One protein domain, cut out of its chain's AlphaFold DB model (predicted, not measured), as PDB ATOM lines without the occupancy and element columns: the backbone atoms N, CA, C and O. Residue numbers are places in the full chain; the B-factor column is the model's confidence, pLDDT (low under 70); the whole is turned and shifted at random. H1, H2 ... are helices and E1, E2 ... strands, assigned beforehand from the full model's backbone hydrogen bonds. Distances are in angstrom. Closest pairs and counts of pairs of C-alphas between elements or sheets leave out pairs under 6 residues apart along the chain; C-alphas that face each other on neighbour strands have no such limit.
ATOM      1  N   ALA A  35     183.808 191.461 259.976       79.19
ATOM      2  CA  ALA A  35     184.608 191.496 258.753       79.19
ATOM      3  C   ALA A  35     184.322 190.293 257.845       79.19
ATOM      4  O   ALA A  35     183.971 189.210 258.304       79.19
ATOM      5  N   THR A  36     184.538 190.465 256.540       90.44
ATOM      6  CA  THR A  36     184.672 189.329 255.618       90.44
ATOM      7  C   THR A  36     186.152 189.019 255.444       90.44
ATOM      8  O   THR A  36     186.910 189.866 254.968       90.44
ATOM      9  N   GLY A  37     186.558 187.828 255.872       95.25
ATOM     10  CA  GLY A  37     187.900 187.298 255.669       95.25
ATOM     11  C   GLY A  37     187.975 186.327 254.506       95.25
ATOM     12  O   GLY A  37     187.070 186.255 253.671       95.25
ATOM     13  N   ARG A  38     189.062 185.561 254.467       97.69
ATOM     14  CA  ARG A  38     189.244 184.453 253.527       97.69
ATOM     15  C   ARG A  38     189.987 183.295 254.176       97.69
ATOM     16  O   ARG A  38     190.779 183.526 255.089       97.69
ATOM     17  N   GLY A  39     189.776 182.090 253.666       98.06
ATOM     18  CA  GLY A  39     190.512 180.896 254.072       98.06
ATOM     19  C   GLY A  39     190.526 179.830 252.985       98.06
ATOM     20  O   GLY A  39     189.877 180.001 251.952       98.06
ATOM     21  N   TYR A  40     191.293 178.766 253.202       98.38
ATOM     22  CA  TYR A  40     191.309 177.591 252.327       98.38
ATOM     23  C   TYR A  40     190.469 176.468 252.932       98.38
ATOM     24  O   TYR A  40     190.582 176.211 254.124       98.38
ATOM     25  N   VAL A  41     189.669 175.805 252.096       98.38
ATOM     26  CA  VAL A  41     188.767 174.700 252.473       98.38
ATOM     27  C   VAL A  41     188.783 173.608 251.405       98.38
ATOM     28  O   VAL A  41     189.200 173.866 250.270       98.38
ATOM     29  N   PHE A  42     188.291 172.417 251.729       97.94
ATOM     30  CA  PHE A  42     187.840 171.455 250.725       97.94
ATOM     31  C   PHE A  42     186.364 171.729 250.390       97.94
ATOM     32  O   PHE A  42     185.587 172.028 251.278       97.94
ATOM     33  N   ASP A  43     185.959 171.709 249.110       95.44
ATOM     34  CA  ASP A  43     184.596 172.122 248.710       95.44
ATOM     35  C   ASP A  43     183.912 171.139 247.727       95.44
ATOM     36  O   ASP A  43     184.104 171.244 246.501       95.44
ATOM     37  N   PRO A  44     183.083 170.194 248.224       95.06
ATOM     38  CA  PRO A  44     182.835 169.905 249.647       95.06
ATOM     39  C   PRO A  44     183.930 169.046 250.302       95.06
ATOM     40  O   PRO A  44     184.044 169.013 251.517       95.06
ATOM     41  N   ASP A  45     184.717 168.343 249.493       95.88
ATOM     42  CA  ASP A  45     185.750 167.406 249.926       95.88
ATOM     43  C   ASP A  45     186.865 167.349 248.846       95.88
ATOM     44  O   ASP A  45     186.660 167.810 247.704       95.88
ATOM     45  N   PRO A  46     188.070 166.843 249.166       96.44
ATOM     46  CA  PRO A  46     189.190 166.859 248.231       96.44
ATOM     47  C   PRO A  46     189.015 165.891 247.052       96.44
ATOM     48  O   PRO A  46     189.582 166.133 245.986       96.44
ATOM     49  N   LEU A  47     188.229 164.821 247.202       95.94
ATOM     50  CA  LEU A  47     188.022 163.807 246.166       95.94
ATOM     51  C   LEU A  47     187.019 164.294 245.125       95.94
ATOM     52  O   LEU A  47     187.310 164.294 243.932       95.94
ATOM     53  N   SER A  48     185.870 164.805 245.562       93.69
ATOM     54  CA  SER A  48     184.836 165.345 244.683       93.69
ATOM     55  C   SER A  48     185.334 166.553 243.898       93.69
ATOM     56  O   SER A  48     185.098 166.661 242.694       93.69
ATOM     57  N   SER A  49     186.051 167.473 244.548       91.75
ATOM     58  CA  SER A  49     186.568 168.680 243.886       91.75
ATOM     59  C   SER A  49     187.582 168.369 242.780       91.75
ATOM     60  O   SER A  49     187.629 169.082 241.774       91.75
ATOM     61  N   THR A  50     188.342 167.282 242.928       95.00
ATOM     62  CA  THR A  50     189.393 166.872 241.985       95.00
ATOM     63  C   THR A  50     188.996 165.705 241.078       95.00
ATOM     64  O   THR A  50     189.701 165.419 240.112       95.00
ATOM     65  N   ARG A  51     187.840 165.078 241.339       92.88
ATOM     66  CA  ARG A  51     187.389 163.806 240.749       92.88
ATOM     67  C   ARG A  51     188.438 162.693 240.887       92.88
ATOM     68  O   ARG A  51     188.655 161.932 239.946       92.88
ATOM     69  N   ALA A  52     189.091 162.649 242.045       94.88
ATOM     70  CA  ALA A  52     190.006 161.586 242.450       94.88
ATOM     71  C   ALA A  52     189.276 160.538 243.303       94.88
ATOM     72  O   ALA A  52     188.175 160.787 243.797       94.88
ATOM     73  N   HIS A  53     189.909 159.386 243.506       92.38
ATOM     74  CA  HIS A  53     189.432 158.342 244.408       92.38
ATOM     75  C   HIS A  53     190.344 158.229 245.631       92.38
ATOM     76  O   HIS A  53     191.555 158.448 245.548       92.38
ATOM     77  N   TYR A  54     189.773 157.852 246.777       92.56
ATOM     78  CA  TYR A  54     190.579 157.559 247.958       92.56
ATOM     79  C   TYR A  54     191.569 156.429 247.641       92.56
ATOM     80  O   TYR A  54     191.185 155.388 247.105       92.56
ATOM     81  N   GLY A  55     192.844 156.633 247.966       92.69
ATOM     82  CA  GLY A  55     193.928 155.717 247.606       92.69
ATOM     83  C   GLY A  55     194.688 156.092 246.331       92.69
ATOM     84  O   GLY A  55     195.770 155.544 246.106       92.69
ATOM     85  N   ASP A  56     194.194 157.040 245.526       95.56
ATOM     86  CA  ASP A  56     194.978 157.601 244.423       95.56
ATOM     87  C   ASP A  56     196.254 158.289 244.955       95.56
ATOM     88  O   ASP A  56     196.284 158.759 246.098       95.56
ATOM     89  N   PRO A  57     197.341 158.394 244.158       96.12
ATOM     90  CA  PRO A  57     198.587 159.006 244.612       96.12
ATOM     91  C   PRO A  57     198.391 160.426 245.163       96.12
ATOM     92  O   PRO A  57     198.097 161.360 244.420       96.12
ATOM     93  N   GLY A  58     198.613 160.584 246.471       94.31
ATOM     94  CA  GLY A  58     198.447 161.848 247.192       94.31
ATOM     95  C   GLY A  58     197.056 162.079 247.792       94.31
ATOM     96  O   GLY A  58     196.910 163.054 248.519       94.31
ATOM     97  N   TYR A  59     196.080 161.197 247.556       95.69
ATOM     98  CA  TYR A  59     194.716 161.243 248.105       95.69
ATOM     99  C   TYR A  59     194.498 160.129 249.134       95.69
ATOM    100  O   TYR A  59     193.688 159.219 248.960       95.69
ATOM    101  N   VAL A  60     195.275 160.192 250.207       93.44
ATOM    102  CA  VAL A  60     195.203 159.300 251.369       93.44
ATOM    103  C   VAL A  60     195.371 160.145 252.624       93.44
ATOM    104  O   VAL A  60     196.036 161.177 252.564       93.44
ATOM    105  N   ASN A  61     194.823 159.702 253.755       91.38
ATOM    106  CA  ASN A  61     194.976 160.419 255.021       91.38
ATOM    107  C   ASN A  61     196.452 160.593 255.432       91.38
ATOM    108  O   ASN A  61     196.859 161.681 255.818       91.38
ATOM    109  N   ASN A  62     197.266 159.530 255.352       90.06
ATOM    110  CA  ASN A  62     198.693 159.557 255.713       90.06
ATOM    111  C   ASN A  62     198.976 160.218 257.085       90.06
ATOM    112  O   ASN A  62     199.891 161.035 257.205       90.06
ATOM    113  N   HIS A  63     198.177 159.875 258.104       87.50
ATOM    114  CA  HIS A  63     198.227 160.473 259.446       87.50
ATOM    115  C   HIS A  63     198.250 162.005 259.404       87.50
ATOM    116  O   HIS A  63     199.197 162.627 259.889       87.50
ATOM    117  N   ASP A  64     197.240 162.584 258.753       90.31
ATOM    118  CA  ASP A  64     197.032 164.030 258.658       90.31
ATOM    119  C   ASP A  64     198.106 164.822 257.864       90.31
ATOM    120  O   ASP A  64     198.045 166.032 257.676       90.31
ATOM    121  N   GLN A  65     199.095 164.153 257.266       91.44
ATOM    122  CA  GLN A  65     200.084 164.858 256.445       91.44
ATOM    123  C   GLN A  65     199.463 165.444 255.166       91.44
ATOM    124  O   GLN A  65     198.740 164.766 254.430       91.44
ATOM    125  N   ASP A  66     199.822 166.691 254.845       95.38
ATOM    126  CA  ASP A  66     199.479 167.316 253.566       95.38
ATOM    127  C   ASP A  66     200.272 166.674 252.410       95.38
ATOM    128  O   ASP A  66     201.402 166.199 252.560       95.38
ATOM    129  N   SER A  67     199.691 166.708 251.215       96.69
ATOM    130  CA  SER A  67     200.324 166.256 249.974       96.69
ATOM    131  C   SER A  67     200.252 167.366 248.924       96.69
ATOM    132  O   SER A  67     199.389 168.238 249.009       96.69
ATOM    133  N   PRO A  68     201.105 167.377 247.883       97.50
ATOM    134  CA  PRO A  68     200.952 168.336 246.787       97.50
ATOM    135  C   PRO A  68     199.552 168.312 246.148       97.50
ATOM    136  O   PRO A  68     199.061 169.354 245.716       97.50
ATOM    137  N   GLN A  69     198.914 167.141 246.105       97.94
ATOM    138  CA  GLN A  69     197.573 166.926 245.572       97.94
ATOM    139  C   GLN A  69     196.494 167.508 246.493       97.94
ATOM    140  O   GLN A  69     195.670 168.288 246.022       97.94
ATOM    141  N   LEU A  70     196.530 167.211 247.797       97.31
ATOM    142  CA  LEU A  70     195.587 167.754 248.787       97.31
ATOM    143  C   LEU A  70     195.765 169.268 248.939       97.31
ATOM    144  O   LEU A  70     194.796 170.026 248.901       97.31
ATOM    145  N   LYS A  71     197.010 169.745 248.945       97.38
ATOM    146  CA  LYS A  71     197.342 171.168 248.878       97.38
ATOM    147  C   LYS A  71     196.678 171.873 247.697       97.38
ATOM    148  O   LYS A  71     196.195 172.989 247.876       97.38
ATOM    149  N   ALA A  72     196.674 171.245 246.522       97.19
ATOM    150  CA  ALA A  72     196.066 171.780 245.306       97.19
ATOM    151  C   ALA A  72     194.539 171.592 245.243       97.19
ATOM    152  O   ALA A  72     193.879 172.325 244.511       97.19
ATOM    153  N   ALA A  73     193.982 170.637 245.993       97.06
ATOM    154  CA  ALA A  73     192.542 170.389 246.080       97.06
ATOM    155  C   ALA A  73     191.796 171.461 246.895       97.06
ATOM    156  O   ALA A  73     190.584 171.619 246.747       97.06
ATOM    157  N   ARG A  74     192.507 172.219 247.742       97.25
ATOM    158  CA  ARG A  74     191.924 173.320 248.516       97.25
ATOM    159  C   ARG A  74     191.486 174.477 247.623       97.25
ATOM    160  O   ARG A  74     192.185 174.881 246.694       97.25
ATOM    161  N   VAL A  75     190.366 175.091 247.983       96.94
ATOM    162  CA  VAL A  75     189.815 176.274 247.319       96.94
ATOM    163  C   VAL A  75     189.824 177.443 248.295       96.94
ATOM    164  O   VAL A  75     189.462 177.290 249.459       96.94
ATOM    165  N   GLN A  76     190.253 178.619 247.833       97.88
ATOM    166  CA  GLN A  76     190.173 179.837 248.636       97.88
ATOM    167  C   GLN A  76     188.745 180.387 248.593       97.88
ATOM    168  O   GLN A  76     188.211 180.653 247.515       97.88
ATOM    169  N   VAL A  77     188.142 180.596 249.760       97.75
ATOM    170  CA  VAL A  77     186.746 181.026 249.911       97.75
ATOM    171  C   VAL A  77     186.637 182.265 250.802       97.75
ATOM    172  O   VAL A  77     187.491 182.479 251.670       97.75
ATOM    173  N   PRO A  78     185.606 183.112 250.614       96.88
ATOM    174  CA  PRO A  78     185.298 184.173 251.565       96.88
ATOM    175  C   PRO A  78     184.732 183.588 252.867       96.88
ATOM    176  O   PRO A  78     183.928 182.661 252.838       96.88
ATOM    177  N   LEU A  79     185.101 184.187 254.000       96.69
ATOM    178  CA  LEU A  79     184.586 183.856 255.333       96.69
ATOM    179  C   LEU A  79     183.814 185.068 255.879       96.69
ATOM    180  O   LEU A  79     184.428 185.993 256.422       96.69
ATOM    181  N   PRO A  80     182.493 185.154 255.652       89.62
ATOM    182  CA  PRO A  80     181.705 186.320 256.026       89.62
ATOM    183  C   PRO A  80     181.344 186.321 257.513       89.62
ATOM    184  O   PRO A  80     180.912 185.313 258.062       89.62
ATOM    185  N   GLY A  81     181.379 187.496 258.138       85.12
ATOM    186  CA  GLY A  81     180.826 187.672 259.479       85.12
ATOM    187  C   GLY A  81     181.804 187.370 260.618       85.12
ATOM    188  O   GLY A  81     181.347 187.102 261.721       85.12
ATOM    189  N   LEU A  82     183.117 187.424 260.378       91.62
ATOM    190  CA  LEU A  82     184.138 187.141 261.386       91.62
ATOM    191  C   LEU A  82     184.143 188.189 262.505       91.62
ATOM    192  O   LEU A  82     184.241 189.396 262.253       91.62
ATOM    193  N   GLY A  83     184.089 187.700 263.737       88.44
ATOM    194  CA  GLY A  83     184.236 188.452 264.971       88.44
ATOM    195  C   GLY A  83     185.696 188.642 265.371       88.44
ATOM    196  O   GLY A  83     186.623 188.130 264.731       88.44
ATOM    197  N   LYS A  84     185.894 189.402 266.449       87.44
ATOM    198  CA  LYS A  84     187.207 189.634 267.051       87.44
ATOM    199  C   LYS A  84     187.221 189.280 268.530       87.44
ATOM    200  O   LYS A  84     186.247 189.547 269.231       87.44
ATOM    201  N   ASP A  85     188.359 188.775 268.996       82.75
ATOM    202  CA  ASP A  85     188.618 188.568 270.415       82.75
ATOM    203  C   ASP A  85     188.850 189.899 271.155       82.75
ATOM    204  O   ASP A  85     188.914 190.984 270.566       82.75
ATOM    205  N   ILE A  86     189.019 189.815 272.477       80.44
ATOM    206  CA  ILE A  86     189.268 190.982 273.337       80.44
ATOM    207  C   ILE A  86     190.588 191.711 273.026       80.44
ATOM    208  O   ILE A  86     190.755 192.872 273.394       80.44
ATOM    209  N   ASN A  87     191.513 191.053 272.325       82.38
ATOM    210  CA  ASN A  87     192.785 191.618 271.882       82.38
ATOM    211  C   ASN A  87     192.709 192.161 270.442       82.38
ATOM    212  O   ASN A  87     193.720 192.606 269.896       82.38
ATOM    213  N   GLY A  88     191.528 192.137 269.817       87.56
ATOM    214  CA  GLY A  88     191.294 192.616 268.460       87.56
ATOM    215  C   GLY A  88     191.744 191.662 267.350       87.56
ATOM    216  O   GLY A  88     191.726 192.077 266.187       87.56
ATOM    217  N   LYS A  89     192.131 190.418 267.669       90.94
ATOM    218  CA  LYS A  89     192.426 189.381 266.667       90.94
ATOM    219  C   LYS A  89     191.131 188.804 266.110       90.94
ATOM    220  O   LYS A  89     190.165 188.639 266.841       90.94
ATOM    221  N   TYR A  90     191.118 188.491 264.824       94.81
ATOM    222  CA  TYR A  90     190.012 187.823 264.152       94.81
ATOM    223  C   TYR A  90     189.884 186.373 264.607       94.81
ATOM    224  O   TYR A  90     190.888 185.680 264.752       94.81
ATOM    225  N   GLN A  91     188.646 185.920 264.764       94.94
ATOM    226  CA  GLN A  91     188.308 184.541 265.110       94.94
ATOM    227  C   GLN A  91     187.223 184.009 264.169       94.94
ATOM    228  O   GLN A  91     186.451 184.783 263.593       94.94
ATOM    229  N   LEU A  92     187.101 182.682 264.093       96.50
ATOM    230  CA  LEU A  92     186.004 181.974 263.421       96.50
ATOM    231  C   LEU A  92     184.704 182.027 264.247       96.50
ATOM    232  O   LEU A  92     184.102 181.012 264.592       96.50
ATOM    233  N   VAL A  93     184.276 183.241 264.586       92.62
ATOM    234  CA  VAL A  93     183.062 183.540 265.350       92.62
ATOM    235  C   VAL A  93     182.177 184.395 264.467       92.62
ATOM    236  O   VAL A  93     182.522 185.535 264.185       92.62
ATOM    237  N   GLY A  94     181.050 183.867 264.011       89.88
ATOM    238  CA  GLY A  94     180.127 184.594 263.155       89.88
ATOM    239  C   GLY A  94     178.661 184.392 263.508       89.88
ATOM    240  O   GLY A  94     178.320 183.728 264.489       89.88
ATOM    241  N   PRO A  95     177.763 184.995 262.715       85.62
ATOM    242  CA  PRO A  95     176.330 184.947 262.982       85.62
ATOM    243  C   PRO A  95     175.733 183.550 262.767       85.62
ATOM    244  O   PRO A  95     174.676 183.262 263.318       85.62
ATOM    245  N   TRP A  96     176.400 182.691 261.989       93.56
ATOM    246  CA  TRP A  96     175.889 181.373 261.603       93.56
ATOM    247  C   TRP A  96     176.773 180.200 262.026       93.56
ATOM    248  O   TRP A  96     176.252 179.102 262.185       93.56
ATOM    249  N   ALA A  97     178.061 180.433 262.283       97.00
ATOM    250  CA  ALA A  97     179.012 179.430 262.754       97.00
ATOM    251  C   ALA A  97     179.932 180.031 263.827       97.00
ATOM    252  O   ALA A  97     180.253 181.219 263.775       97.00
ATOM    253  N   HIS A  98     180.341 179.229 264.804       95.12
ATOM    254  CA  HIS A  98     181.184 179.647 265.920       95.12
ATOM    255  C   HIS A  98     182.107 178.499 266.344       95.12
ATOM    256  O   HIS A  98     181.660 177.545 266.976       95.12
ATOM    257  N   CYS A  99     183.397 178.614 266.032       97.19
ATOM    258  CA  CYS A  99     184.404 177.684 266.533       97.19
ATOM    259  C   CYS A  99     184.575 177.866 268.042       97.19
ATOM    260  O   CYS A  99     184.837 178.978 268.506       97.19
ATOM    261  N   VAL A 100     184.435 176.785 268.800       93.38
ATOM    262  CA  VAL A 100     184.643 176.761 270.248       93.38
ATOM    263  C   VAL A 100     185.539 175.587 270.626       93.38
ATOM    264  O   VAL A 100     185.386 174.498 270.088       93.38
ATOM    265  N   ALA A 101     186.419 175.783 271.605       88.19
ATOM    266  CA  ALA A 101     187.099 174.679 272.271       88.19
ATOM    267  C   ALA A 101     186.156 174.083 273.332       88.19
ATOM    268  O   ALA A 101     185.831 174.729 274.333       88.19
ATOM    269  N   ILE A 102     185.647 172.879 273.080       84.81
ATOM    270  CA  ILE A 102     184.842 172.085 274.020       84.81
ATOM    271  C   ILE A 102     185.769 171.243 274.903       84.81
ATOM    272  O   ILE A 102     185.463 171.019 276.076       84.81
ATOM    273  N   THR A 103     186.900 170.810 274.346       83.88
ATOM    274  CA  THR A 103     187.966 170.101 275.063       83.88
ATOM    275  C   THR A 103     189.054 171.064 275.557       83.88
ATOM    276  O   THR A 103     188.960 172.281 275.395       83.88
ATOM    277  N   ASP A 104     190.101 170.529 276.190       78.25
ATOM    278  CA  ASP A 104     191.300 171.286 276.569       78.25
ATOM    279  C   ASP A 104     192.226 171.599 275.378       78.25
ATOM    280  O   ASP A 104     193.207 172.331 275.529       78.25
ATOM    281  N   TYR A 105     191.910 171.072 274.193       85.44
ATOM    282  CA  TYR A 105     192.646 171.300 272.962       85.44
ATOM    283  C   TYR A 105     191.987 172.401 272.121       85.44
ATOM    284  O   TYR A 105     191.052 172.156 271.362       85.44
ATOM    285  N   ASP A 106     192.497 173.627 272.246       86.31
ATOM    286  CA  ASP A 106     192.025 174.756 271.445       86.31
ATOM    287  C   ASP A 106     192.688 174.772 270.063       86.31
ATOM    288  O   ASP A 106     193.879 175.060 269.914       86.31
ATOM    289  N   SER A 107     191.887 174.452 269.052       87.50
ATOM    290  CA  SER A 107     192.249 174.488 267.633       87.50
ATOM    291  C   SER A 107     191.510 175.596 266.875       87.50
ATOM    292  O   SER A 107     191.625 175.702 265.655       87.50
ATOM    293  N   CYS A 108     190.786 176.470 267.583       95.19
ATOM    294  CA  CYS A 108     190.123 177.615 266.983       95.19
ATOM    295  C   CYS A 108     191.138 178.753 266.766       95.19
ATOM    296  O   CYS A 108     191.674 179.306 267.727       95.19
ATOM    297  N   PRO A 109     191.434 179.151 265.516       95.19
ATOM    298  CA  PRO A 109     192.505 180.103 265.239       95.19
ATOM    299  C   PRO A 109     192.162 181.550 265.629       95.19
ATOM    300  O   PRO A 109     191.028 182.014 265.474       95.19
ATOM    301  N   HIS A 110     193.192 182.290 266.055       94.44
ATOM    302  CA  HIS A 110     193.146 183.726 266.350       94.44
ATOM    303  C   HIS A 110     194.171 184.492 265.506       94.44
ATOM    304  O   HIS A 110     195.368 184.495 265.818       94.44
ATOM    305  N   GLU A 111     193.707 185.223 264.493       95.75
ATOM    306  CA  GLU A 111     194.574 185.844 263.491       95.75
ATOM    307  C   GLU A 111     194.609 187.373 263.568       95.75
ATOM    308  O   GLU A 111     193.618 188.050 263.825       95.75
ATOM    309  N   THR A 112     195.777 187.969 263.327       95.62
ATOM    310  CA  THR A 112     195.924 189.443 263.361       95.62
ATOM    311  C   THR A 112     195.297 190.139 262.148       95.62
ATOM    312  O   THR A 112     194.967 191.325 262.204       95.62
ATOM    313  N   ALA A 113     195.085 189.391 261.066       95.19
ATOM    314  CA  ALA A 113     194.363 189.785 259.864       95.19
ATOM    315  C   ALA A 113     193.263 188.745 259.579       95.19
ATOM    316  O   ALA A 113     193.379 187.616 260.043       95.19
ATOM    317  N   PRO A 114     192.204 189.065 258.814       96.00
ATOM    318  CA  PRO A 114     191.116 188.123 258.547       96.00
ATOM    319  C   PRO A 114     191.506 187.127 257.431       96.00
ATOM    320  O   PRO A 114     190.860 187.057 256.384       96.00
ATOM    321  N   VAL A 115     192.618 186.414 257.622       97.38
ATOM    322  CA  VAL A 115     193.240 185.492 256.662       97.38
ATOM    323  C   VAL A 115     193.543 184.177 257.378       97.38
ATOM    324  O   VAL A 115     194.437 184.133 258.212       97.38
ATOM    325  N   PHE A 116     192.806 183.125 257.031       97.81
ATOM    326  CA  PHE A 116     192.838 181.806 257.670       97.81
ATOM    327  C   PHE A 116     193.268 180.741 256.651       97.81
ATOM    328  O   PHE A 116     192.474 179.936 256.166       97.81
ATOM    329  N   GLU A 117     194.524 180.815 256.220       97.25
ATOM    330  CA  GLU A 117     195.062 180.009 255.121       97.25
ATOM    331  C   GLU A 117     196.003 178.923 255.652       97.25
ATOM    332  O   GLU A 117     197.211 179.132 255.758       97.25
ATOM    333  N   TYR A 118     195.450 177.748 255.954       97.19
ATOM    334  CA  TYR A 118     196.189 176.614 256.519       97.19
ATOM    335  C   TYR A 118     196.258 175.446 255.542       97.19
ATOM    336  O   TYR A 118     195.299 175.198 254.809       97.19
ATOM    337  N   THR A 119     197.413 174.778 255.482       95.44
ATOM    338  CA  THR A 119     197.562 173.444 254.873       95.44
ATOM    339  C   THR A 119     196.849 172.403 255.722       95.44
ATOM    340  O   THR A 119     196.535 172.685 256.872       95.44
ATOM    341  N   ARG A 120     196.587 171.236 255.129       94.94
ATOM    342  CA  ARG A 120     195.829 170.161 255.768       94.94
ATOM    343  C   ARG A 120     196.412 169.744 257.123       94.94
ATOM    344  O   ARG A 120     195.701 169.744 258.100       94.94
ATOM    345  N   ASP A 121     197.731 169.572 257.193       93.31
ATOM    346  CA  ASP A 121     198.483 169.146 258.387       93.31
ATOM    347  C   ASP A 121     198.468 170.127 259.577       93.31
ATOM    348  O   ASP A 121     199.196 169.957 260.561       93.31
ATOM    349  N   ASN A 122     197.719 171.222 259.469       95.00
ATOM    350  CA  ASN A 122     197.600 172.224 260.507       95.00
ATOM    351  C   ASN A 122     196.218 172.106 261.163       95.00
ATOM    352  O   ASN A 122     195.237 172.314 260.460       95.00
ATOM    353  N   PRO A 123     196.136 171.967 262.501       90.94
ATOM    354  CA  PRO A 123     194.878 171.728 263.224       90.94
ATOM    355  C   PRO A 123     193.827 172.846 263.100       90.94
ATOM    356  O   PRO A 123     192.704 172.726 263.588       90.94
ATOM    357  N   ALA A 124     194.205 174.004 262.553       95.81
ATOM    358  CA  ALA A 124     193.276 175.086 262.264       95.81
ATOM    359  C   ALA A 124     192.595 174.934 260.889       95.81
ATOM    360  O   ALA A 124     191.672 175.696 260.592       95.81
ATOM    361  N   PHE A 125     193.026 173.999 260.036       97.62
ATOM    362  CA  PHE A 125     192.407 173.743 258.737       97.62
ATOM    363  C   PHE A 125     190.982 173.209 258.908       97.62
ATOM    364  O   PHE A 125     190.046 173.787 258.349       97.62
ATOM    365  N   GLU A 126     190.799 172.214 259.771       96.81
ATOM    366  CA  GLU A 126     189.516 171.617 260.156       96.81
ATOM    367  C   GLU A 126     188.559 172.692 260.679       96.81
ATOM    368  O   GLU A 126     187.383 172.749 260.308       96.81
ATOM    369  N   ALA A 127     189.081 173.606 261.505       97.75
ATOM    370  CA  ALA A 127     188.316 174.709 262.073       97.75
ATOM    371  C   ALA A 127     187.727 175.613 260.978       97.75
ATOM    372  O   ALA A 127     186.554 175.994 261.048       97.75
ATOM    373  N   VAL A 128     188.532 175.959 259.969       98.44
ATOM    374  CA  VAL A 128     188.126 176.811 258.839       98.44
ATOM    375  C   VAL A 128     187.162 176.075 257.914       98.44
ATOM    376  O   VAL A 128     186.168 176.664 257.478       98.44
ATOM    377  N   ASN A 129     187.424 174.796 257.646       98.56
ATOM    378  CA  ASN A 129     186.592 173.948 256.798       98.56
ATOM    379  C   ASN A 129     185.176 173.808 257.376       98.56
ATOM    380  O   ASN A 129     184.188 174.143 256.714       98.56
ATOM    381  N   ALA A 130     185.072 173.452 258.661       98.50
ATOM    382  CA  ALA A 130     183.796 173.359 259.360       98.50
ATOM    383  C   ALA A 130     183.061 174.711 259.429       98.50
ATOM    384  O   ALA A 130     181.857 174.762 259.161       98.50
ATOM    385  N   TYR A 131     183.770 175.824 259.694       98.50
ATOM    386  CA  TYR A 131     183.170 177.168 259.684       98.50
ATOM    387  C   TYR A 131     182.441 177.444 258.369       98.50
ATOM    388  O   TYR A 131     181.290 177.883 258.361       98.50
ATOM    389  N   PHE A 132     183.135 177.202 257.254       98.56
ATOM    390  CA  PHE A 132     182.649 177.515 255.920       98.56
ATOM    391  C   PHE A 132     181.395 176.714 255.567       98.56
ATOM    392  O   PHE A 132     180.404 177.302 255.124       98.56
ATOM    393  N   HIS A 133     181.404 175.396 255.780       98.69
ATOM    394  CA  HIS A 133     180.256 174.551 255.441       98.69
ATOM    395  C   HIS A 133     179.036 174.859 256.314       98.69
ATOM    396  O   HIS A 133     177.929 174.995 255.780       98.69
ATOM    397  N   ILE A 134     179.238 175.067 257.621       98.81
ATOM    398  CA  ILE A 134     178.165 175.441 258.549       98.81
ATOM    399  C   ILE A 134     177.580 176.808 258.180       98.81
ATOM    400  O   ILE A 134     176.365 176.925 258.013       98.81
ATOM    401  N   ASP A 135     178.413 177.842 258.007       98.31
ATOM    402  CA  ASP A 135     177.950 179.191 257.654       98.31
ATOM    403  C   ASP A 135     177.193 179.183 256.318       98.31
ATOM    404  O   ASP A 135     176.088 179.731 256.224       98.31
ATOM    405  N   ARG A 136     177.721 178.489 255.303       97.69
ATOM    406  CA  ARG A 136     177.091 178.377 253.982       97.69
ATOM    407  C   ARG A 136     175.721 177.704 254.052       97.69
ATOM    408  O   ARG A 136     174.769 178.225 253.465       97.69
ATOM    409  N   MET A 137     175.596 176.587 254.767       98.31
ATOM    410  CA  MET A 137     174.317 175.884 254.904       98.31
ATOM    411  C   MET A 137     173.315 176.677 255.748       98.31
ATOM    412  O   MET A 137     172.156 176.818 255.366       98.31
ATOM    413  N   MET A 138     173.747 177.283 256.853       97.44
ATOM    414  CA  MET A 138     172.858 178.075 257.703       97.44
ATOM    415  C   MET A 138     172.361 179.348 257.008       97.44
ATOM    416  O   MET A 138     171.187 179.701 257.162       97.44
ATOM    417  N   ARG A 139     173.187 180.000 256.172       93.75
ATOM    418  CA  ARG A 139     172.730 181.077 255.274       93.75
ATOM    419  C   ARG A 139     171.765 180.564 254.217       93.75
ATOM    420  O   ARG A 139     170.769 181.228 253.950       93.75
ATOM    421  N   TYR A 140     172.015 179.399 253.626       96.12
ATOM    422  CA  TYR A 140     171.064 178.785 252.702       96.12
ATOM    423  C   TYR A 140     169.697 178.572 253.372       96.12
ATOM    424  O   TYR A 140     168.692 179.106 252.899       96.12
ATOM    425  N   VAL A 141     169.659 177.916 254.531       88.56
ATOM    426  CA  VAL A 141     168.425 177.668 255.293       88.56
ATOM    427  C   VAL A 141     167.717 178.976 255.671       88.56
ATOM    428  O   VAL A 141     166.526 179.150 255.401       88.56
ATOM    429  N   ASN A 142     168.437 179.943 256.240       85.19
ATOM    430  CA  ASN A 142     167.807 181.140 256.797       85.19
ATOM    431  C   ASN A 142     167.542 182.247 255.777       85.19
ATOM    432  O   ASN A 142     166.535 182.946 255.871       85.19
ATOM    433  N   GLN A 143     168.418 182.415 254.791       84.19
ATOM    434  CA  GLN A 143     168.357 183.526 253.838       84.19
ATOM    435  C   GLN A 143     167.786 183.094 252.485       84.19
ATOM    436  O   GLN A 143     167.059 183.871 251.869       84.19
ATOM    437  N   THR A 144     168.068 181.866 252.031       83.50
ATOM    438  CA  THR A 144     167.557 181.361 250.741       83.50
ATOM    439  C   THR A 144     166.202 180.674 250.906       83.50
ATOM    440  O   THR A 144     165.257 181.012 250.194       83.50
ATOM    441  N   LEU A 145     166.061 179.760 251.874       78.75
ATOM    442  CA  LEU A 145     164.770 179.115 252.159       78.75
ATOM    443  C   LEU A 145     163.843 180.004 253.006       78.75
ATOM    444  O   LEU A 145     162.630 179.774 253.057       78.75
ATOM    445  N   GLY A 146     164.388 181.036 253.657       77.75
ATOM    446  CA  GLY A 146     163.628 181.967 254.491       77.75
ATOM    447  C   GLY A 146     163.056 181.316 255.752       77.75
ATOM    448  O   GLY A 146     161.959 181.684 256.178       77.75
ATOM    449  N   LEU A 147     163.746 180.310 256.294       69.94
ATOM    450  CA  LEU A 147     163.354 179.587 257.503       69.94
ATOM    451  C   LEU A 147     164.177 180.108 258.680       69.94
ATOM    452  O   LEU A 147     165.388 179.977 258.657       69.94
ATOM    453  N   ALA A 148     163.538 180.693 259.694       79.25
ATOM    454  CA  ALA A 148     164.226 181.243 260.867       79.25
ATOM    455  C   ALA A 148     164.626 180.128 261.851       79.25
ATOM    456  O   ALA A 148     164.013 179.980 262.907       79.25
ATOM    457  N   ILE A 149     165.602 179.307 261.463       79.12
ATOM    458  CA  ILE A 149     166.066 178.138 262.217       79.12
ATOM    459  C   ILE A 149     167.428 178.452 262.827       79.12
ATOM    460  O   ILE A 149     168.380 178.783 262.118       79.12
ATOM    461  N   HIS A 150     167.508 178.318 264.148       79.38
ATOM    462  CA  HIS A 150     168.693 178.597 264.950       79.38
ATOM    463  C   HIS A 150     168.763 177.629 266.138       79.38
ATOM    464  O   HIS A 150     167.710 177.145 266.565       79.38
ATOM    465  N   PRO A 151     169.956 177.408 266.721       77.75
ATOM    466  CA  PRO A 151     170.073 176.713 267.997       77.75
ATOM    467  C   PRO A 151     169.182 177.356 269.065       77.75
ATOM    468  O   PRO A 151     169.227 178.571 269.268       77.75
ATOM    469  N   PHE A 152     168.378 176.555 269.765       75.31
ATOM    470  CA  PHE A 152     167.595 177.039 270.910       75.31
ATOM    471  C   PHE A 152     168.390 176.959 272.223       75.31
ATOM    472  O   PHE A 152     168.012 177.579 273.216       75.31
ATOM    473  N   GLN A 153     169.495 176.206 272.235       82.94
ATOM    474  CA  GLN A 153     170.359 175.993 273.395       82.94
ATOM    475  C   GLN A 153     171.175 177.242 273.758       82.94
ATOM    476  O   GLN A 153     171.524 177.449 274.920       82.94
ATOM    477  N   TYR A 154     171.503 178.076 272.769       75.81
ATOM    478  CA  TYR A 154     172.338 179.260 272.942       75.81
ATOM    479  C   TYR A 154     172.101 180.280 271.826       75.81
ATOM    480  O   TYR A 154     171.648 179.952 270.736       75.81
ATOM    481  N   ALA A 155     172.467 181.536 272.086       74.69
ATOM    482  CA  ALA A 155     172.465 182.578 271.064       74.69
ATOM    483  C   ALA A 155     173.743 182.544 270.206       74.69
ATOM    484  O   ALA A 155     174.834 182.239 270.704       74.69
ATOM    485  N   GLY A 156     173.604 182.954 268.942       77.12
ATOM    486  CA  GLY A 156     174.699 183.110 267.981       77.12
ATOM    487  C   GLY A 156     174.733 182.017 266.913       77.12
ATOM    488  O   GLY A 156     173.752 181.304 266.709       77.12
ATOM    489  N   GLY A 157     175.869 181.924 266.220       85.38
ATOM    490  CA  GLY A 157     176.114 180.879 265.232       85.38
ATOM    491  C   GLY A 157     176.216 179.488 265.853       85.38
ATOM    492  O   GLY A 157     176.487 179.351 267.049       85.38
ATOM    493  N   VAL A 158     176.022 178.464 265.021       97.19
ATOM    494  CA  VAL A 158     176.156 177.054 265.405       97.19
ATOM    495  C   VAL A 158     177.559 176.815 265.950       97.19
ATOM    496  O   VAL A 158     178.550 177.133 265.290       97.19
ATOM    497  N   ARG A 159     177.633 176.291 267.172       97.44
ATOM    498  CA  ARG A 159     178.892 176.031 267.865       97.44
ATOM    499  C   ARG A 159     179.443 174.673 267.471       97.44
ATOM    500  O   ARG A 159     178.718 173.682 267.531       97.44
ATOM    501  N   TYR A 160     180.721 174.636 267.126       98.06
ATOM    502  CA  TYR A 160     181.413 173.402 266.784       98.06
ATOM    503  C   TYR A 160     182.839 173.388 267.339       98.06
ATOM    504  O   TYR A 160     183.453 174.445 267.483       98.06
ATOM    505  N   ASP A 161     183.348 172.192 267.624       97.31
ATOM    506  CA  ASP A 161     184.748 171.938 267.965       97.31
ATOM    507  C   ASP A 161     185.326 170.932 266.955       97.31
ATOM    508  O   ASP A 161     184.878 169.776 266.947       97.31
ATOM    509  N   PRO A 162     186.288 171.338 266.101       95.94
ATOM    510  CA  PRO A 162     186.911 170.455 265.108       95.94
ATOM    511  C   PRO A 162     187.671 169.276 265.738       95.94
ATOM    512  O   PRO A 162     187.999 168.324 265.044       95.94
ATOM    513  N   HIS A 163     187.902 169.315 267.050       93.69
ATOM    514  CA  HIS A 163     188.600 168.292 267.814       93.69
ATOM    515  C   HIS A 163     187.848 167.925 269.109       93.69
ATOM    516  O   HIS A 163     188.439 167.479 270.099       93.69
ATOM    517  N   GLY A 164     186.525 168.112 269.101       94.00
ATOM    518  CA  GLY A 164     185.639 167.946 270.252       94.00
ATOM    519  C   GLY A 164     185.537 166.527 270.814       94.00
ATOM    520  O   GLY A 164     185.045 166.359 271.929       94.00
ATOM    521  N   LEU A 165     185.990 165.511 270.072       93.38
ATOM    522  CA  LEU A 165     186.011 164.108 270.512       93.38
ATOM    523  C   LEU A 165     187.351 163.670 271.119       93.38
ATOM    524  O   LEU A 165     187.573 162.484 271.361       93.38
ATOM    525  N   ARG A 166     188.248 164.618 271.408       91.75
ATOM    526  CA  ARG A 166     189.496 164.327 272.117       91.75
ATOM    527  C   ARG A 166     189.261 164.110 273.609       91.75
ATOM    528  O   ARG A 166     188.602 164.902 274.278       91.75
ATOM    529  N   VAL A 167     189.877 163.063 274.153       90.81
ATOM    530  CA  VAL A 167     189.825 162.723 275.581       90.81
ATOM    531  C   VAL A 167     191.206 162.297 276.071       90.81
ATOM    532  O   VAL A 167     191.869 161.462 275.459       90.81
ATOM    533  N   VAL A 168     191.651 162.831 277.209       90.62
ATOM    534  CA  VAL A 168     192.849 162.334 277.907       90.62
ATOM    535  C   VAL A 168     192.469 161.100 278.725       90.62
ATOM    536  O   VAL A 168     191.671 161.199 279.658       90.62
ATOM    537  N   ASP A 169     193.031 159.931 278.402       88.44
ATOM    538  CA  ASP A 169     192.759 158.707 279.163       88.44
ATOM    539  C   ASP A 169     193.401 158.810 280.557       88.44
ATOM    540  O   ASP A 169     194.629 158.918 280.672       88.44
ATOM    541  N   PRO A 170     192.614 158.738 281.643       89.31
ATOM    542  CA  PRO A 170     193.138 158.869 282.998       89.31
ATOM    543  C   PRO A 170     194.067 157.716 283.409       89.31
ATOM    544  O   PRO A 170     194.772 157.839 284.409       89.31
ATOM    545  N   LYS A 171     194.073 156.587 282.685       91.75
ATOM    546  CA  LYS A 171     194.900 155.414 283.010       91.75
ATOM    547  C   LYS A 171     196.351 155.574 282.577       91.75
ATOM    548  O   LYS A 171     197.236 155.094 283.279       91.75
ATOM    549  N   ASP A 172     196.592 156.189 281.421       93.12
ATOM    550  CA  ASP A 172     197.935 156.308 280.838       93.12
ATOM    551  C   ASP A 172     198.335 157.737 280.454       93.12
ATOM    552  O   ASP A 172     199.467 157.954 280.021       93.12
ATOM    553  N   GLY A 173     197.441 158.711 280.642       90.44
ATOM    554  CA  GLY A 173     197.675 160.120 280.342       90.44
ATOM    555  C   GLY A 173     197.782 160.431 278.851       90.44
ATOM    556  O   GLY A 173     198.155 161.549 278.503       90.44
ATOM    557  N   LYS A 174     197.496 159.474 277.958       91.88
ATOM    558  CA  LYS A 174     197.548 159.710 276.513       91.88
ATOM    559  C   LYS A 174     196.226 160.274 276.018       91.88
ATOM    560  O   LYS A 174     195.154 159.770 276.364       91.88
ATOM    561  N   THR A 175     196.317 161.261 275.137       93.44
ATOM    562  CA  THR A 175     195.162 161.778 274.411       93.44
ATOM    563  C   THR A 175     194.710 160.769 273.364       93.44
ATOM    564  O   THR A 175     195.514 160.233 272.598       93.44
ATOM    565  N   ARG A 176     193.412 160.504 273.349       92.56
ATOM    566  CA  ARG A 176     192.719 159.693 272.355       92.56
ATOM    567  C   ARG A 176     191.697 160.550 271.631       92.56
ATOM    568  O   ARG A 176     191.269 161.567 272.169       92.56
ATOM    569  N   THR A 177     191.338 160.139 270.430       92.62
ATOM    570  CA  THR A 177     190.247 160.722 269.646       92.62
ATOM    571  C   THR A 177     189.436 159.584 269.043       92.62
ATOM    572  O   THR A 177     189.981 158.502 268.824       92.62
ATOM    573  N   GLU A 178     188.147 159.803 268.836       91.44
ATOM    574  CA  GLU A 178     187.265 158.851 268.159       91.44
ATOM    575  C   GLU A 178     187.236 159.199 266.669       91.44
ATOM    576  O   GLU A 178     187.094 160.375 266.332       91.44
ATOM    577  N   ALA A 179     187.348 158.212 265.777       91.19
ATOM    578  CA  ALA A 179     187.124 158.414 264.343       91.19
ATOM    579  C   ALA A 179     185.622 158.566 264.056       91.19
ATOM    580  O   ALA A 179     184.960 157.647 263.581       91.19
ATOM    581  N   ASN A 180     185.065 159.710 264.459       91.50
ATOM    582  CA  ASN A 180     183.637 159.974 264.406       91.50
ATOM    583  C   ASN A 180     183.340 161.484 264.371       91.50
ATOM    584  O   ASN A 180     184.212 162.324 264.605       91.50
ATOM    585  N   ALA A 181     182.077 161.827 264.148       94.56
ATOM    586  CA  ALA A 181     181.514 163.140 264.408       94.56
ATOM    587  C   ALA A 181     180.166 162.982 265.122       94.56
ATOM    588  O   ALA A 181     179.550 161.920 265.079       94.56
ATOM    589  N   ARG A 182     179.729 164.011 265.853       94.19
ATOM    590  CA  ARG A 182     178.387 164.019 266.447       94.19
ATOM    591  C   ARG A 182     177.849 165.417 266.692       94.19
ATOM    592  O   ARG A 182     178.569 166.309 267.147       94.19
ATOM    593  N   TYR A 183     176.543 165.564 266.550       95.12
ATOM    594  CA  TYR A 183     175.768 166.609 267.203       95.12
ATOM    595  C   TYR A 183     175.389 166.197 268.637       95.12
ATOM    596  O   TYR A 183     174.669 165.224 268.860       95.12
ATOM    597  N   ALA A 184     175.841 166.962 269.631       89.25
ATOM    598  CA  ALA A 184     175.485 166.772 271.034       89.25
ATOM    599  C   ALA A 184     174.177 167.510 271.355       89.25
ATOM    600  O   ALA A 184     174.145 168.736 271.479       89.25
ATOM    601  N   ARG A 185     173.072 166.770 271.504       82.44
ATOM    602  CA  ARG A 185     171.732 167.351 271.717       82.44
ATOM    603  C   ARG A 185     171.629 168.147 273.021       82.44
ATOM    604  O   ARG A 185     170.896 169.133 273.084       82.44
ATOM    605  N   GLU A 186     172.348 167.721 274.058       79.12
ATOM    606  CA  GLU A 186     172.292 168.300 275.404       79.12
ATOM    607  C   GLU A 186     172.711 169.772 275.428       79.12
ATOM    608  O   GLU A 186     172.148 170.558 276.191       79.12
ATOM    609  N   ASP A 187     173.692 170.145 274.605       80.62
ATOM    610  CA  ASP A 187     174.239 171.500 274.563       80.62
ATOM    611  C   ASP A 187     174.217 172.144 273.172       80.62
ATOM    612  O   ASP A 187     174.575 173.317 273.052       80.62
ATOM    613  N   GLY A 188     173.736 171.420 272.157       83.94
ATOM    614  CA  GLY A 188     173.517 171.875 270.789       83.94
ATOM    615  C   GLY A 188     174.795 172.074 269.980       83.94
ATOM    616  O   GLY A 188     174.790 172.890 269.054       83.94
ATOM    617  N   ARG A 189     175.911 171.441 270.360       92.88
ATOM    618  CA  ARG A 189     177.221 171.641 269.721       92.88
ATOM    619  C   ARG A 189     177.592 170.476 268.813       92.88
ATOM    620  O   ARG A 189     177.252 169.336 269.101       92.88
ATOM    621  N   ILE A 190     178.342 170.760 267.754       98.12
ATOM    622  CA  ILE A 190     178.920 169.726 266.888       98.12
ATOM    623  C   ILE A 190     180.349 169.426 267.349       98.12
ATOM    624  O   ILE A 190     181.136 170.340 267.591       98.12
ATOM    625  N   GLN A 191     180.680 168.153 267.502       96.94
ATOM    626  CA  GLN A 191     181.987 167.676 267.939       96.94
ATOM    627  C   GLN A 191     182.556 166.763 266.863       96.94
ATOM    628  O   GLN A 191     181.896 165.808 266.457       96.94
ATOM    629  N   PHE A 192     183.779 167.046 266.436       96.38
ATOM    630  CA  PHE A 192     184.490 166.223 265.469       96.38
ATOM    631  C   PHE A 192     185.665 165.501 266.127       96.38
ATOM    632  O   PHE A 192     186.253 165.971 267.107       96.38
ATOM    633  N   GLY A 193     185.971 164.332 265.589       93.81
ATOM    634  CA  GLY A 193     187.199 163.596 265.824       93.81
ATOM    635  C   GLY A 193     187.791 163.137 264.495       93.81
ATOM    636  O   GLY A 193     187.594 163.783 263.466       93.81
ATOM    637  N   GLY A 194     188.512 162.022 264.517       91.12
ATOM    638  CA  GLY A 194     189.249 161.550 263.353       91.12
ATOM    639  C   GLY A 194     190.261 160.460 263.653       91.12
ATOM    640  O   GLY A 194     190.190 159.771 264.678       91.12
ATOM    641  N   GLY A 195     191.202 160.286 262.729       90.44
ATOM    642  CA  GLY A 195     192.315 159.359 262.887       90.44
ATOM    643  C   GLY A 195     193.379 159.841 263.868       90.44
ATOM    644  O   GLY A 195     193.180 160.721 264.702       90.44
ATOM    645  N   SER A 196     194.548 159.199 263.822       88.38
ATOM    646  CA  SER A 196     195.650 159.584 264.708       88.38
ATOM    647  C   SER A 196     196.312 160.863 264.198       88.38
ATOM    648  O   SER A 196     197.203 160.798 263.352       88.38
ATOM    649  N   ALA A 197     195.896 162.004 264.746       84.75
ATOM    650  CA  ALA A 197     196.392 163.331 264.396       84.75
ATOM    651  C   ALA A 197     196.625 164.210 265.638       84.75
ATOM    652  O   ALA A 197     196.108 163.970 266.739       84.75
ATOM    653  N   HIS A 198     197.471 165.231 265.480       85.50
ATOM    654  CA  HIS A 198     197.730 166.269 266.488       85.50
ATOM    655  C   HIS A 198     197.994 165.747 267.917       85.50
ATOM    656  O   HIS A 198     197.483 166.264 268.913       85.50
ATOM    657  N   GLY A 199     198.774 164.669 268.037       85.44
ATOM    658  CA  GLY A 199     199.134 164.072 269.327       85.44
ATOM    659  C   GLY A 199     198.024 163.266 270.014       85.44
ATOM    660  O   GLY A 199     198.208 162.887 271.170       85.44
ATOM    661  N   ALA A 200     196.907 162.987 269.333       90.19
ATOM    662  CA  ALA A 200     195.937 161.983 269.757       90.19
ATOM    663  C   ALA A 200     196.137 160.665 269.005       90.19
ATOM    664  O   ALA A 200     196.564 160.639 267.852       90.19
ATOM    665  N   VAL A 201     195.818 159.564 269.681       91.88
ATOM    666  CA  VAL A 201     195.764 158.226 269.085       91.88
ATOM    667  C   VAL A 201     194.305 157.834 268.879       91.88
ATOM    668  O   VAL A 201     193.515 157.914 269.818       91.88
ATOM    669  N   SER A 202     193.972 157.400 267.670       91.50
ATOM    670  CA  SER A 202     192.639 156.921 267.293       91.50
ATOM    671  C   SER A 202     192.592 155.395 267.232       91.50
ATOM    672  O   SER A 202     193.619 154.738 267.036       91.50
ATOM    673  N   ASP A 203     191.401 154.832 267.409       82.31
ATOM    674  CA  ASP A 203     191.099 153.427 267.140       82.31
ATOM    675  C   ASP A 203     191.062 153.104 265.638       82.31
ATOM    676  O   ASP A 203     191.315 151.956 265.262       82.31
ATOM    677  N   GLU A 204     190.905 154.123 264.787       90.12
ATOM    678  CA  GLU A 204     191.107 154.049 263.337       90.12
ATOM    679  C   GLU A 204     192.230 155.010 262.889       90.12
ATOM    680  O   GLU A 204     191.972 156.089 262.352       90.12
ATOM    681  N   PRO A 205     193.518 154.652 263.089       87.06
ATOM    682  CA  PRO A 205     194.643 155.581 262.942       87.06
ATOM    683  C   PRO A 205     194.795 156.233 261.567       87.06
ATOM    684  O   PRO A 205     195.360 157.324 261.480       87.06
ATOM    685  N   ASP A 206     194.319 155.550 260.526       87.38
ATOM    686  CA  ASP A 206     194.428 155.964 259.130       87.38
ATOM    687  C   ASP A 206     193.165 156.668 258.609       87.38
ATOM    688  O   ASP A 206     193.146 157.052 257.440       87.38
ATOM    689  N   SER A 207     192.151 156.902 259.445       90.69
ATOM    690  CA  SER A 207     190.964 157.678 259.061       90.69
ATOM    691  C   SER A 207     191.282 159.181 258.975       90.69
ATOM    692  O   SER A 207     192.042 159.673 259.813       90.69
ATOM    693  N   PRO A 208     190.785 159.930 257.977       93.00
ATOM    694  CA  PRO A 208     190.891 161.389 257.979       93.00
ATOM    695  C   PRO A 208     190.194 162.027 259.185       93.00
ATOM    696  O   PRO A 208     189.350 161.405 259.833       93.00
ATOM    697  N   ASP A 209     190.513 163.287 259.470       93.88
ATOM    698  CA  ASP A 209     189.749 164.058 260.444       93.88
ATOM    699  C   ASP A 209     188.375 164.426 259.870       93.88
ATOM    700  O   ASP A 209     188.232 164.895 258.741       93.88
TER     701      ASP A 209
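What this domain is: This is residues 35 to 209 of the 742 residues of an uncharacterized protein of Chromobacterium sp. ATCC 53434 (UniProt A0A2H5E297). Little regular structure shows here: long loops surround one long helix, H3, which packs on both a four-strand sheet and a two-strand ribbon, E1 and E2. The printed part has 175 residues, 67 in named elements of mixed class, ordered E1 H1 H2 E2 E3 H3 E4 E5 E6 E7; the mixed sheet runs E3 E4 E7 E6. It is compact, with radius of gyration of the C-alphas 16.3 A and spans 42 by 40 by 33 A.

Where its parts are: Find C-alpha 97 at (179.012, 179.430, 262.754), where E3, residues 97 to 99, begins; E4 is 158 to 161, E7 189 to 192, E6 181 to 184. From C-alpha 124 at (193.276, 175.086, 262.264), H3 runs 28.9 A to residue 144. E1, 35 to 41, spans 18.4 A; E2, 75 to 84, spans 24.0 A and bends by 71 degrees at residue 81. H1 is 46 to 50, H2 68 to 73, E5 175 to 177.

How they stand to each other: Look for N 98 and O 158, 2.8 A, between parallel E3 and E4; N 190 and O 159, 3.0 A, between parallel E4 and E7; N 191 and O 182, 2.8 A, in the antiparallel hairpin E6 and E7. H3 is on this sheet in two layers, helix on one face, at a height of 8.6 A; its closest C-alphas to E3 are Asp 135 and Ala 97, 5.2 A. E3, H3 and E4 form a strand-helix-strand unit, parallel neighbour strands joined through a helix, with a left-handed crossover. Antiparallel E1 and E2 have N 37 and O 79 at 2.9 A; the closest C-alphas of E1 and H3 are Val 41 and Asn 129, 4.9 A. H1 and H2 touch, closest at the C-alphas of Pro 46 and Ala 73, 5.3 A. E5 pairs with no named strand. In H1, H2 and H3 every O i to N i+4 pair is within hydrogen-bond range.

The domain as a whole: The farthest C-alphas, Gly 146 and Asp 172, are 50.3 A apart. The printed part has no cut; its long links are H1 to H2, E2 to E3, E3 to H3, H3 to E4 and E4 to E5. Residue 147 alone has pLDDT under 70.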